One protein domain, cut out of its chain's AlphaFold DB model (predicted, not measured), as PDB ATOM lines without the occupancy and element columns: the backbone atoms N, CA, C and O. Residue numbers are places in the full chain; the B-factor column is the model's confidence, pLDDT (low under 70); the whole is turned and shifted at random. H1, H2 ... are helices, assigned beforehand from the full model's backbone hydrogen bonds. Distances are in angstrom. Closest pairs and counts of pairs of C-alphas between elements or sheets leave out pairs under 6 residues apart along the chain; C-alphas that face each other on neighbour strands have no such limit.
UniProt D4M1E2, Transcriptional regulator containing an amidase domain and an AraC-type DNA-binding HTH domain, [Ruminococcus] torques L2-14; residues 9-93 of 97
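Overview. This is residues 9 to 93 of the 97 residues of the protein "Transcriptional regulator containing an amidase domain and an AraC-type DNA-binding HTH domain" of [Ruminococcus] torques L2-14 (UniProt D4M1E2). A small compact head of three crossed helices, H1, H2 and H3, with a long helical arm: H4 begins packed on H1, and residues 70 to 93 stick out and make the length. The 85 printed residues have four named helices, H1 to H4 in order, and no named strand: all helix, extended, radius of gyration of the C-alphas 19.5 A, spans 67 by 20 by 20 A.

Along the chain. H1, residues 9 to 26, is 26.0 A long, from C-alpha 9 at (22.034, -2.387, -4.029). H2 is residues 31 to 37 and H3 residues 43 to 54. H4, residues 58 to 91, is 48.6 A long, to C-alpha 91 at (-7.879, 49.086, 12.873).

Arrangement. Residues 20 to 24 of H1 touch H2 at a steep tilt of 52 degrees, opposite ways; the closest C-alphas, Gly 20 and Ile 34, are 6.2 A apart. H2 touches H3, about perpendicular at 90 degrees, closest C-alphas Glu 32 and Ser 43, 4.6 A. Residues 21 to 25 of H1 touch residues 58 to 66 of H4, closest C-alphas Leu 24 and Arg 62, 5.0 A. In H1, H2, H3 and H4 every O i to N i+4 pair is within hydrogen-bond range.

Size, cuts and confidence. The C-alphas farthest apart, Lys 9 and Asn 93, are 67.2 A apart. The printed part has no cut, and its three links are tight. Residues 88 to 93 have pLDDT under 70.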
ATOM      1  N   LYS A   9      23.149  -2.361  -3.082       93.44
ATOM      2  CA  LYS A   9      22.034  -2.387  -4.029       93.44
ATOM      3  C   LYS A   9      20.736  -1.908  -3.381       93.44
ATOM      4  O   LYS A   9      20.042  -1.089  -3.979       93.44
ATOM      5  N   ASP A  10      20.429  -2.390  -2.179       93.88
ATOM      6  CA  ASP A  10      19.224  -1.978  -1.455       93.88
ATOM      7  C   ASP A  10      19.295  -0.503  -1.081       93.88
ATOM      8  O   ASP A  10      18.340   0.225  -1.337       93.88
ATOM      9  N   PHE A  11      20.448  -0.036  -0.591       95.69
ATOM     10  CA  PHE A  11      20.667   1.385  -0.320       95.69
ATOM     11  C   PHE A  11      20.407   2.247  -1.561       95.69
ATOM     12  O   PHE A  11      19.674   3.234  -1.494       95.69
ATOM     13  N   LEU A  12      20.952   1.856  -2.718       96.12
ATOM     14  CA  LEU A  12      20.729   2.578  -3.968       96.12
ATOM     15  C   LEU A  12      19.251   2.570  -4.380       96.12
ATOM     16  O   LEU A  12      18.740   3.581  -4.864       96.12
ATOM     17  N   THR A  13      18.546   1.452  -4.195       97.12
ATOM     18  CA  THR A  13      17.103   1.390  -4.443       97.12
ATOM     19  C   THR A  13      16.344   2.347  -3.527       97.12
ATOM     20  O   THR A  13      15.550   3.135  -4.039       97.12
ATOM     21  N   GLU A  14      16.607   2.338  -2.218       96.75
ATOM     22  CA  GLU A  14      15.962   3.249  -1.262       96.75
ATOM     23  C   GLU A  14      16.228   4.716  -1.609       96.75
ATOM     24  O   GLU A  14      15.300   5.523  -1.669       96.75
ATOM     25  N   PHE A  15      17.476   5.054  -1.939       97.62
ATOM     26  CA  PHE A  15      17.853   6.402  -2.352       97.62
ATOM     27  C   PHE A  15      17.070   6.867  -3.589       97.62
ATOM     28  O   PHE A  15      16.482   7.952  -3.594       97.62
ATOM     29  N   ARG A  16      16.994   6.027  -4.629       98.44
ATOM     30  CA  ARG A  16      16.251   6.340  -5.861       98.44
ATOM     31  C   ARG A  16      14.754   6.500  -5.610       98.44
ATOM     32  O   ARG A  16      14.132   7.388  -6.189       98.44
ATOM     33  N   ILE A  17      14.165   5.663  -4.755       98.50
ATOM     34  CA  ILE A  17      12.747   5.779  -4.391       98.50
ATOM     35  C   ILE A  17      12.492   7.056  -3.589       98.50
ATOM     36  O   ILE A  17      11.530   7.764  -3.883       98.50
ATOM     37  N   SER A  18      13.374   7.399  -2.648       98.31
ATOM     38  CA  SER A  18      13.296   8.651  -1.890       98.31
ATOM     39  C   SER A  18      13.297   9.872  -2.817       98.31
ATOM     40  O   SER A  18      12.387  10.704  -2.759       98.31
ATOM     41  N   ARG A  19      14.229   9.917  -3.778       98.44
ATOM     42  CA  ARG A  19      14.299  10.989  -4.782       98.44
ATOM     43  C   ARG A  19      13.071  11.031  -5.701       98.44
ATOM     44  O   ARG A  19      12.628  12.110  -6.096       98.44
ATOM     45  N   GLY A  20      12.492   9.875  -6.022       98.44
ATOM     46  CA  GLY A  20      11.240   9.782  -6.773       98.44
ATOM     47  C   GLY A  20      10.046  10.356  -6.003       98.44
ATOM     48  O   GLY A  20       9.264  11.115  -6.573       98.44
ATOM     49  N   LYS A  21       9.921  10.053  -4.702       98.44
ATOM     50  CA  LYS A  21       8.862  10.598  -3.826       98.44
ATOM     51  C   LYS A  21       8.903  12.123  -3.776       98.44
ATOM     52  O   LYS A  21       7.861  12.762  -3.911       98.44
ATOM     53  N   GLU A  22      10.096  12.690  -3.617       97.56
ATOM     54  CA  GLU A  22      10.311  14.137  -3.601       97.56
ATOM     55  C   GLU A  22       9.837  14.787  -4.909       97.56
ATOM     56  O   GLU A  22       9.000  15.689  -4.889       97.56
ATOM     57  N   GLN A  23      10.288  14.282  -6.061       97.94
ATOM     58  CA  GLN A  23       9.899  14.842  -7.358       97.94
ATOM     59  C   GLN A  23       8.395  14.713  -7.630       97.94
ATOM     60  O   GLN A  23       7.794  15.643  -8.169       97.94
ATOM     61  N   LEU A  24       7.774  13.596  -7.233       97.88
ATOM     62  CA  LEU A  24       6.327  13.394  -7.361       97.88
ATOM     63  C   LEU A  24       5.530  14.417  -6.541       97.88
ATOM     64  O   LEU A  24       4.492  14.889  -7.005       97.88
ATOM     65  N   ALA A  25       6.007  14.755  -5.343       95.44
ATOM     66  CA  ALA A  25       5.341  15.705  -4.462       95.44
ATOM     67  C   ALA A  25       5.559  17.164  -4.894       95.44
ATOM     68  O   ALA A  25       4.629  17.964  -4.820       95.44
ATOM     69  N   LEU A  26       6.767  17.506  -5.354       93.56
ATOM     70  CA  LEU A  26       7.210  18.899  -5.484       93.56
ATOM     71  C   LEU A  26       7.240  19.441  -6.917       93.56
ATOM     72  O   LEU A  26       7.323  20.651  -7.105       93.56
ATOM     73  N   THR A  27       7.183  18.586  -7.939       94.50
ATOM     74  CA  THR A  27       7.362  19.005  -9.342       94.50
ATOM     75  C   THR A  27       6.213  18.545 -10.223       94.50
ATOM     76  O   THR A  27       5.504  17.607  -9.870       94.50
ATOM     77  N   ASN A  28       6.054  19.162 -11.399       95.06
ATOM     78  CA  ASN A  28       5.086  18.763 -12.429       95.06
ATOM     79  C   ASN A  28       5.633  17.788 -13.481       95.06
ATOM     80  O   ASN A  28       4.916  17.491 -14.433       95.06
ATOM     81  N   LEU A  29       6.845  17.261 -13.294       97.56
ATOM     82  CA  LEU A  29       7.445  16.290 -14.210       97.56
ATOM     83  C   LEU A  29       6.527  15.079 -14.395       97.56
ATOM     84  O   LEU A  29       5.829  14.661 -13.469       97.56
ATOM     85  N   SER A  30       6.511  14.492 -15.581       98.19
ATOM     86  CA  SER A  30       5.845  13.220 -15.846       98.19
ATOM     87  C   SER A  30       6.497  12.081 -15.050       98.19
ATOM     88  O   SER A  30       7.622  12.182 -14.561       98.19
ATOM     89  N   VAL A  31       5.783  10.964 -14.885       98.12
ATOM     90  CA  VAL A  31       6.355   9.779 -14.218       98.12
ATOM     91  C   VAL A  31       7.534   9.207 -15.019       98.12
ATOM     92  O   VAL A  31       8.454   8.659 -14.420       98.12
ATOM     93  N   GLU A  32       7.536   9.373 -16.344       98.56
ATOM     94  CA  GLU A  32       8.643   8.971 -17.220       98.56
ATOM     95  C   GLU A  32       9.906   9.798 -16.947       98.56
ATOM     96  O   GLU A  32      10.958   9.229 -16.664       98.56
ATOM     97  N   GLU A  33       9.795  11.129 -16.918       98.62
ATOM     98  CA  GLU A  33      10.923  12.021 -16.607       98.62
ATOM     99  C   GLU A  33      11.502  11.749 -15.213       98.62
ATOM    100  O   GLU A  33      12.720  11.693 -15.042       98.62
ATOM    101  N   ILE A  34      10.637  11.509 -14.221       98.62
ATOM    102  CA  ILE A  34      11.064  11.156 -12.858       98.62
ATOM    103  C   ILE A  34      11.768   9.794 -12.834       98.62
ATOM    104  O   ILE A  34      12.753   9.617 -12.118       98.62
ATOM    105  N   ALA A  35      11.285   8.814 -13.599       98.56
ATOM    106  CA  ALA A  35      11.914   7.501 -13.667       98.56
ATOM    107  C   ALA A  35      13.337   7.599 -14.230       98.56
ATOM    108  O   ALA A  35      14.273   7.083 -13.612       98.56
ATOM    109  N   VAL A  36      13.500   8.316 -15.346       98.56
ATOM    110  CA  VAL A  36      14.802   8.558 -15.977       98.56
ATOM    111  C   VAL A  36      15.732   9.319 -15.031       98.56
ATOM    112  O   VAL A  36      16.868   8.890 -14.822       98.56
ATOM    113  N   SER A  37      15.250  10.378 -14.368       98.25
ATOM    114  CA  SER A  37      16.058  11.155 -13.413       98.25
ATOM    115  C   SER A  37      16.483  10.345 -12.181       98.25
ATOM    116  O   SER A  37      17.549  10.581 -11.614       98.25
ATOM    117  N   CYS A  38      15.691   9.343 -11.787       98.19
ATOM    118  CA  CYS A  38      16.016   8.409 -10.706       98.19
ATOM    119  C   CYS A  38      16.865   7.209 -11.171       98.19
ATOM    120  O   CYS A  38      17.099   6.285 -10.390       98.19
ATOM    121  N   GLY A  39      17.333   7.193 -12.423       97.81
ATOM    122  CA  GLY A  39      18.200   6.142 -12.959       97.81
ATOM    123  C   GLY A  39      17.474   4.848 -13.343       97.81
ATOM    124  O   GLY A  39      18.098   3.783 -13.363       97.81
ATOM    125  N   TYR A  40      16.170   4.912 -13.623       98.25
ATOM    126  CA  TYR A  40      15.403   3.818 -14.221       98.25
ATOM    127  C   TYR A  40      15.259   4.025 -15.728       98.25
ATOM    128  O   TYR A  40      15.208   5.147 -16.214       98.25
ATOM    129  N   ARG A  41      15.167   2.923 -16.481       97.12
ATOM    130  CA  ARG A  41      15.065   2.977 -17.949       97.12
ATOM    131  C   ARG A  41      13.738   3.547 -18.451       97.12
ATOM    132  O   ARG A  41      13.704   4.047 -19.563       97.12
ATOM    133  N   ASN A  42      12.667   3.374 -17.677       98.12
ATOM    134  CA  ASN A  42      11.324   3.837 -18.009       98.12
ATOM    135  C   ASN A  42      10.422   3.874 -16.768       98.12
ATOM    136  O   ASN A  42      10.744   3.303 -15.713       98.12
ATOM    137  N   SER A  43       9.260   4.506 -16.918       98.19
ATOM    138  CA  SER A  43       8.214   4.599 -15.893       98.19
ATOM    139  C   SER A  43       7.695   3.247 -15.407       98.19
ATOM    140  O   SER A  43       7.361   3.131 -14.229       98.19
ATOM    141  N   LEU A  44       7.664   2.208 -16.251       98.25
ATOM    142  CA  LEU A  44       7.198   0.875 -15.852       98.25
ATOM    143  C   LEU A  44       8.133   0.237 -14.812       98.25
ATOM    144  O   LEU A  44       7.675  -0.252 -13.775       98.25
ATOM    145  N   ALA A  45       9.446   0.272 -15.061       98.12
ATOM    146  CA  ALA A  45      10.453  -0.259 -14.145       98.12
ATOM    147  C   ALA A  45      10.451   0.499 -12.811       98.12
ATOM    148  O   ALA A  45      10.437  -0.121 -11.745       98.12
ATOM    149  N   PHE A  46      10.401   1.833 -12.870       98.56
ATOM    150  CA  PHE A  46      10.276   2.674 -11.683       98.56
ATOM    151  C   PHE A  46       8.982   2.379 -10.921       98.56
ATOM    152  O   PHE A  46       9.027   2.107  -9.726       98.56
ATOM    153  N   GLY A  47       7.836   2.362 -11.604       98.50
ATOM    154  CA  GLY A  47       6.523   2.166 -10.998       98.50
ATOM    155  C   GLY A  47       6.385   0.826 -10.279       98.50
ATOM    156  O   GLY A  47       5.809   0.783  -9.191       98.50
ATOM    157  N   LYS A  48       6.968  -0.249 -10.828       98.38
ATOM    158  CA  LYS A  48       6.995  -1.568 -10.180       98.38
ATOM    159  C   LYS A  48       7.744  -1.528  -8.846       98.38
ATOM    160  O   LYS A  48       7.196  -1.949  -7.830       98.38
ATOM    161  N   ILE A  49       8.973  -1.007  -8.844       98.25
ATOM    162  CA  ILE A  49       9.806  -0.944  -7.633       98.25
ATOM    163  C   ILE A  49       9.244   0.073  -6.638       98.25
ATOM    164  O   ILE A  49       9.198  -0.199  -5.442       98.25
ATOM    165  N   PHE A  50       8.741   1.209  -7.118       98.69
ATOM    166  CA  PHE A  50       8.106   2.222  -6.284       98.69
ATOM    167  C   PHE A  50       6.890   1.651  -5.559       98.69
ATOM    168  O   PHE A  50       6.814   1.757  -4.341       98.69
ATOM    169  N   LYS A  51       5.979   0.972  -6.267       98.56
ATOM    170  CA  LYS A  51       4.824   0.328  -5.627       98.56
ATOM    171  C   LYS A  51       5.253  -0.749  -4.632       98.56
ATOM    172  O   LYS A  51       4.665  -0.837  -3.564       98.56
ATOM    173  N   GLN A  52       6.289  -1.527  -4.944       98.06
ATOM    174  CA  GLN A  52       6.828  -2.525  -4.018       98.06
ATOM    175  C   GLN A  52       7.381  -1.895  -2.728       98.06
ATOM    176  O   GLN A  52       7.203  -2.462  -1.656       98.06
ATOM    177  N   LYS A  53       8.053  -0.742  -2.825       97.88
ATOM    178  CA  LYS A  53       8.703  -0.071  -1.687       97.88
ATOM    179  C   LYS A  53       7.776   0.857  -0.900       97.88
ATOM    180  O   LYS A  53       7.947   1.003   0.302       97.88
ATOM    181  N   VAL A  54       6.810   1.487  -1.565       97.81
ATOM    182  CA  VAL A  54       5.930   2.524  -0.990       97.81
ATOM    183  C   VAL A  54       4.509   2.003  -0.735       97.81
ATOM    184  O   VAL A  54       3.770   2.598   0.040       97.81
ATOM    185  N   GLY A  55       4.103   0.904  -1.375       98.31
ATOM    186  CA  GLY A  55       2.771   0.294  -1.250       98.31
ATOM    187  C   GLY A  55       1.730   0.818  -2.248       98.31
ATOM    188  O   GLY A  55       0.765   0.120  -2.553       98.31
ATOM    189  N   ILE A  56       1.943   2.003  -2.827       98.31
ATOM    190  CA  ILE A  56       1.036   2.643  -3.795       98.31
ATOM    191  C   ILE A  56       1.759   3.052  -5.081       98.31
ATOM    192  O   ILE A  56       2.985   3.102  -5.145       98.31
ATOM    193  N   THR A  57       0.994   3.322  -6.141       98.38
ATOM    194  CA  THR A  57       1.573   3.733  -7.433       98.38
ATOM    195  C   THR A  57       2.167   5.150  -7.365       98.38
ATOM    196  O   THR A  57       1.689   5.967  -6.576       98.38
ATOM    197  N   PRO A  58       3.149   5.497  -8.224       98.31
ATOM    198  CA  PRO A  58       3.676   6.862  -8.309       98.31
ATOM    199  C   PRO A  58       2.596   7.929  -8.526       98.31
ATOM    200  O   PRO A  58       2.618   8.984  -7.893       98.31
ATOM    201  N   THR A  59       1.628   7.647  -9.403       97.69
ATOM    202  CA  THR A  59       0.518   8.559  -9.711       97.69
ATOM    203  C   THR A  59      -0.384   8.770  -8.500       97.69
ATOM    204  O   THR A  59      -0.739   9.905  -8.197       97.69
ATOM    205  N   GLN A  60      -0.712   7.697  -7.775       97.69
ATOM    206  CA  GLN A  60      -1.495   7.801  -6.544       97.69
ATOM    207  C   GLN A  60      -0.741   8.609  -5.481       97.69
ATOM    208  O   GLN A  60      -1.283   9.579  -4.964       97.69
ATOM    209  N   TYR A  61       0.541   8.303  -5.255       97.94
ATOM    210  CA  TYR A  61       1.385   9.040  -4.310       97.94
ATOM    211  C   TYR A  61       1.418  10.545  -4.615       97.94
ATOM    212  O   TYR A  61       1.284  11.369  -3.710       97.94
ATOM    213  N   ARG A  62       1.567  10.917  -5.895       97.38
ATOM    214  CA  ARG A  62       1.510  12.315  -6.351       97.38
ATOM    215  C   ARG A  62       0.185  12.977  -5.980       97.38
ATOM    216  O   ARG A  62       0.192  14.095  -5.470       97.38
ATOM    217  N   ASN A  63      -0.932  12.319  -6.272       95.31
ATOM    218  CA  ASN A  63      -2.257  12.886  -6.041       95.31
ATOM    219  C   ASN A  63      -2.518  13.109  -4.549       95.31
ATOM    220  O   ASN A  63      -2.964  14.195  -4.177       95.31
ATOM    221  N   ASP A  64      -2.157  12.141  -3.709       94.75
ATOM    222  CA  ASP A  64      -2.353  12.210  -2.260       94.75
ATOM    223  C   ASP A  64      -1.518  13.347  -1.641       94.75
ATOM    224  O   ASP A  64      -2.051  14.229  -0.971       94.75
ATOM    225  N   ASN A  65      -0.225  13.428  -1.972       90.94
ATOM    226  CA  ASN A  65       0.663  14.456  -1.408       90.94
ATOM    227  C   ASN A  65       0.311  15.877  -1.879       90.94
ATOM    228  O   ASN A  65       0.495  16.854  -1.149       90.94
ATOM    229  N   ARG A  66      -0.216  16.020  -3.100       88.12
ATOM    230  CA  ARG A  66      -0.674  17.321  -3.610       88.12
ATOM    231  C   ARG A  66      -2.015  17.740  -3.024       88.12
ATOM    232  O   ARG A  66      -2.247  18.939  -2.866       88.12
ATOM    233  N   LYS A  67      -2.897  16.785  -2.713       81.25
ATOM    234  CA  LYS A  67      -4.153  17.058  -2.011       81.25
ATOM    235  C   LYS A  67      -3.862  17.655  -0.636       81.25
ATOM    236  O   LYS A  67      -4.379  18.728  -0.342       81.25
ATOM    237  N   ASP A  68      -2.945  17.057   0.120       78.69
ATOM    238  CA  ASP A  68      -2.532  17.569   1.432       78.69
ATOM    239  C   ASP A  68      -1.978  18.998   1.352       78.69
ATOM    240  O   ASP A  68      -2.346  19.866   2.148       78.69
ATOM    241  N   ALA A  69      -1.113  19.271   0.369       78.69
ATOM    242  CA  ALA A  69      -0.573  20.611   0.143       78.69
ATOM    243  C   ALA A  69      -1.678  21.625  -0.203       78.69
ATOM    244  O   ALA A  69      -1.705  22.727   0.352       78.69
ATOM    245  N   ARG A  70      -2.624  21.246  -1.073       81.69
ATOM    246  CA  ARG A  70      -3.785  22.075  -1.429       81.69
ATOM    247  C   ARG A  70      -4.675  22.352  -0.217       81.69
ATOM    248  O   ARG A  70      -5.088  23.490  -0.028       81.69
ATOM    249  N   GLU A  71      -4.968  21.351   0.606       85.19
ATOM    250  CA  GLU A  71      -5.805  21.526   1.797       85.19
ATOM    251  C   GLU A  71      -5.166  22.462   2.824       85.19
ATOM    252  O   GLU A  71      -5.844  23.329   3.376       85.19
ATOM    253  N   ARG A  72      -3.852  22.332   3.052       85.75
ATOM    254  CA  ARG A  72      -3.100  23.267   3.904       85.75
ATOM    255  C   ARG A  72      -3.174  24.695   3.367       85.75
ATOM    256  O   ARG A  72      -3.424  25.611   4.145       85.75
ATOM    257  N   LEU A  73      -3.020  24.875   2.053       82.38
ATOM    258  CA  LEU A  73      -3.116  26.188   1.413       82.38
ATOM    259  C   LEU A  73      -4.507  26.811   1.594       82.38
ATOM    260  O   LEU A  73      -4.603  27.973   1.977       82.38
ATOM    261  N   ILE A  74      -5.573  26.043   1.360       87.25
ATOM    262  CA  ILE A  74      -6.956  26.520   1.514       87.25
ATOM    263  C   ILE A  74      -7.228  26.946   2.963       87.25
ATOM    264  O   ILE A  74      -7.798  28.012   3.187       87.25
ATOM    265  N   ARG A  75      -6.786  26.156   3.953       91.56
ATOM    266  CA  ARG A  75      -6.924  26.517   5.376       91.56
ATOM    267  C   ARG A  75      -6.218  27.836   5.702       91.56
ATOM    268  O   ARG A  75      -6.868  28.749   6.203       91.56
ATOM    269  N   ALA A  76      -4.952  27.981   5.310       89.56
ATOM    270  CA  ALA A  76      -4.187  29.209   5.535       89.56
ATOM    271  C   ALA A  76      -4.816  30.439   4.846       89.56
ATOM    272  O   ALA A  76      -4.837  31.536   5.403       89.56
ATOM    273  N   GLN A  77      -5.367  30.269   3.639       87.88
ATOM    274  CA  GLN A  77      -6.081  31.337   2.931       87.88
ATOM    275  C   GLN A  77      -7.359  31.768   3.664       87.88
ATOM    276  O   GLN A  77      -7.635  32.968   3.751       87.88
ATOM    277  N   ASN A  78      -8.120  30.817   4.209       91.50
ATOM    278  CA  ASN A  78      -9.327  31.103   4.987       91.50
ATOM    279  C   ASN A  78      -8.995  31.834   6.295       91.50
ATOM    280  O   ASN A  78      -9.622  32.846   6.602       91.50
ATOM    281  N   GLU A  79      -7.970  31.379   7.017       92.31
ATOM    282  CA  GLU A  79      -7.465  32.039   8.227       92.31
ATOM    283  C   GLU A  79      -7.025  33.481   7.939       92.31
ATOM    284  O   GLU A  79      -7.417  34.411   8.646       92.31
ATOM    285  N   LEU A  80      -6.283  33.702   6.846       88.56
ATOM    286  CA  LEU A  80      -5.856  35.039   6.433       88.56
ATOM    287  C   LEU A  80      -7.045  35.947   6.090       88.56
ATOM    288  O   LEU A  80      -7.017  37.143   6.390       88.56
ATOM    289  N   LYS A  81      -8.087  35.401   5.454       88.69
ATOM    290  CA  LYS A  81      -9.308  36.145   5.125       88.69
ATOM    291  C   LYS A  81     -10.053  36.572   6.390       88.69
ATOM    292  O   LYS A  81     -10.442  37.736   6.483       88.69
ATOM    293  N   GLU A  82     -10.200  35.677   7.366       89.69
ATOM    294  CA  GLU A  82     -10.839  36.013   8.640       89.69
ATOM    295  C   GLU A  82     -10.026  37.011   9.463       89.69
ATOM    296  O   GLU A  82     -10.595  37.975   9.981       89.69
ATOM    297  N   TYR A  83      -8.698  36.864   9.509       83.75
ATOM    298  CA  TYR A  83      -7.825  37.862  10.129       83.75
ATOM    299  C   TYR A  83      -7.997  39.235   9.476       83.75
ATOM    300  O   TYR A  83      -8.188  40.221  10.180       83.75
ATOM    301  N   LYS A  84      -7.972  39.321   8.138       84.50
ATOM    302  CA  LYS A  84      -8.149  40.596   7.424       84.50
ATOM    303  C   LYS A  84      -9.501  41.237   7.732       84.50
ATOM    304  O   LYS A  84      -9.537  42.429   8.013       84.50
ATOM    305  N   LYS A  85     -10.584  40.455   7.749       83.38
ATOM    306  CA  LYS A  85     -11.932  40.927   8.103       83.38
ATOM    307  C   LYS A  85     -11.969  41.542   9.504       83.38
ATOM    308  O   LYS A  85     -12.454  42.657   9.667       83.38
ATOM    309  N   HIS A  86     -11.428  40.840  10.499       76.69
ATOM    310  CA  HIS A  86     -11.420  41.321  11.881       76.69
ATOM    311  C   HIS A  86     -10.429  42.475  12.078       76.69
ATOM    312  O   HIS A  86     -10.755  43.448  12.749       76.69
ATOM    313  N   LYS A  87      -9.265  42.458  11.418       74.56
ATOM    314  CA  LYS A  87      -8.312  43.577  11.428       74.56
ATOM    315  C   LYS A  87      -8.939  44.860  10.882       74.56
ATOM    316  O   LYS A  87      -8.754  45.908  11.484       74.56
ATOM    317  N   THR A  88      -9.706  44.800   9.795       65.56
ATOM    318  CA  THR A  88     -10.428  45.975   9.281       65.56
ATOM    319  C   THR A  88     -11.403  46.544  10.318       65.56
ATOM    320  O   THR A  88     -11.529  47.759  10.414       65.56
ATOM    321  N   ILE A  89     -12.032  45.694  11.139       63.38
ATOM    322  CA  ILE A  89     -12.948  46.122  12.211       63.38
ATOM    323  C   ILE A  89     -12.194  46.806  13.365       63.38
ATOM    324  O   ILE A  89     -12.657  47.824  13.868       63.38
ATOM    325  N   TYR A  90     -11.034  46.284  13.776       58.41
ATOM    326  CA  TYR A  90     -10.282  46.828  14.918       58.41
ATOM    327  C   TYR A  90      -9.346  47.996  14.561       58.41
ATOM    328  O   TYR A  90      -9.071  48.830  15.415       58.41
ATOM    329  N   VAL A  91      -8.854  48.069  13.320       59.44
ATOM    330  CA  VAL A  91      -7.879  49.086  12.873       59.44
ATOM    331  C   VAL A  91      -8.542  50.200  12.051       59.44
ATOM    332  O   VAL A  91      -8.027  51.311  12.002       59.44
ATOM    333  N   GLY A  92      -9.733  49.965  11.484       52.16
ATOM    334  CA  GLY A  92     -10.492  50.966  10.718       52.16
ATOM    335  C   GLY A  92     -10.981  52.185  11.518       52.16
ATOM    336  O   GLY A  92     -11.489  53.128  10.919       52.16
ATOM    337  N   ASN A  93     -10.799  52.185  12.844       50.97
ATOM    338  CA  ASN A  93     -11.093  53.314  13.733       50.97
ATOM    339  C   ASN A  93      -9.841  54.096  14.184       50.97
ATOM    340  O   ASN A  93      -9.993  55.049  14.937       50.97
TER     341      ASN A  93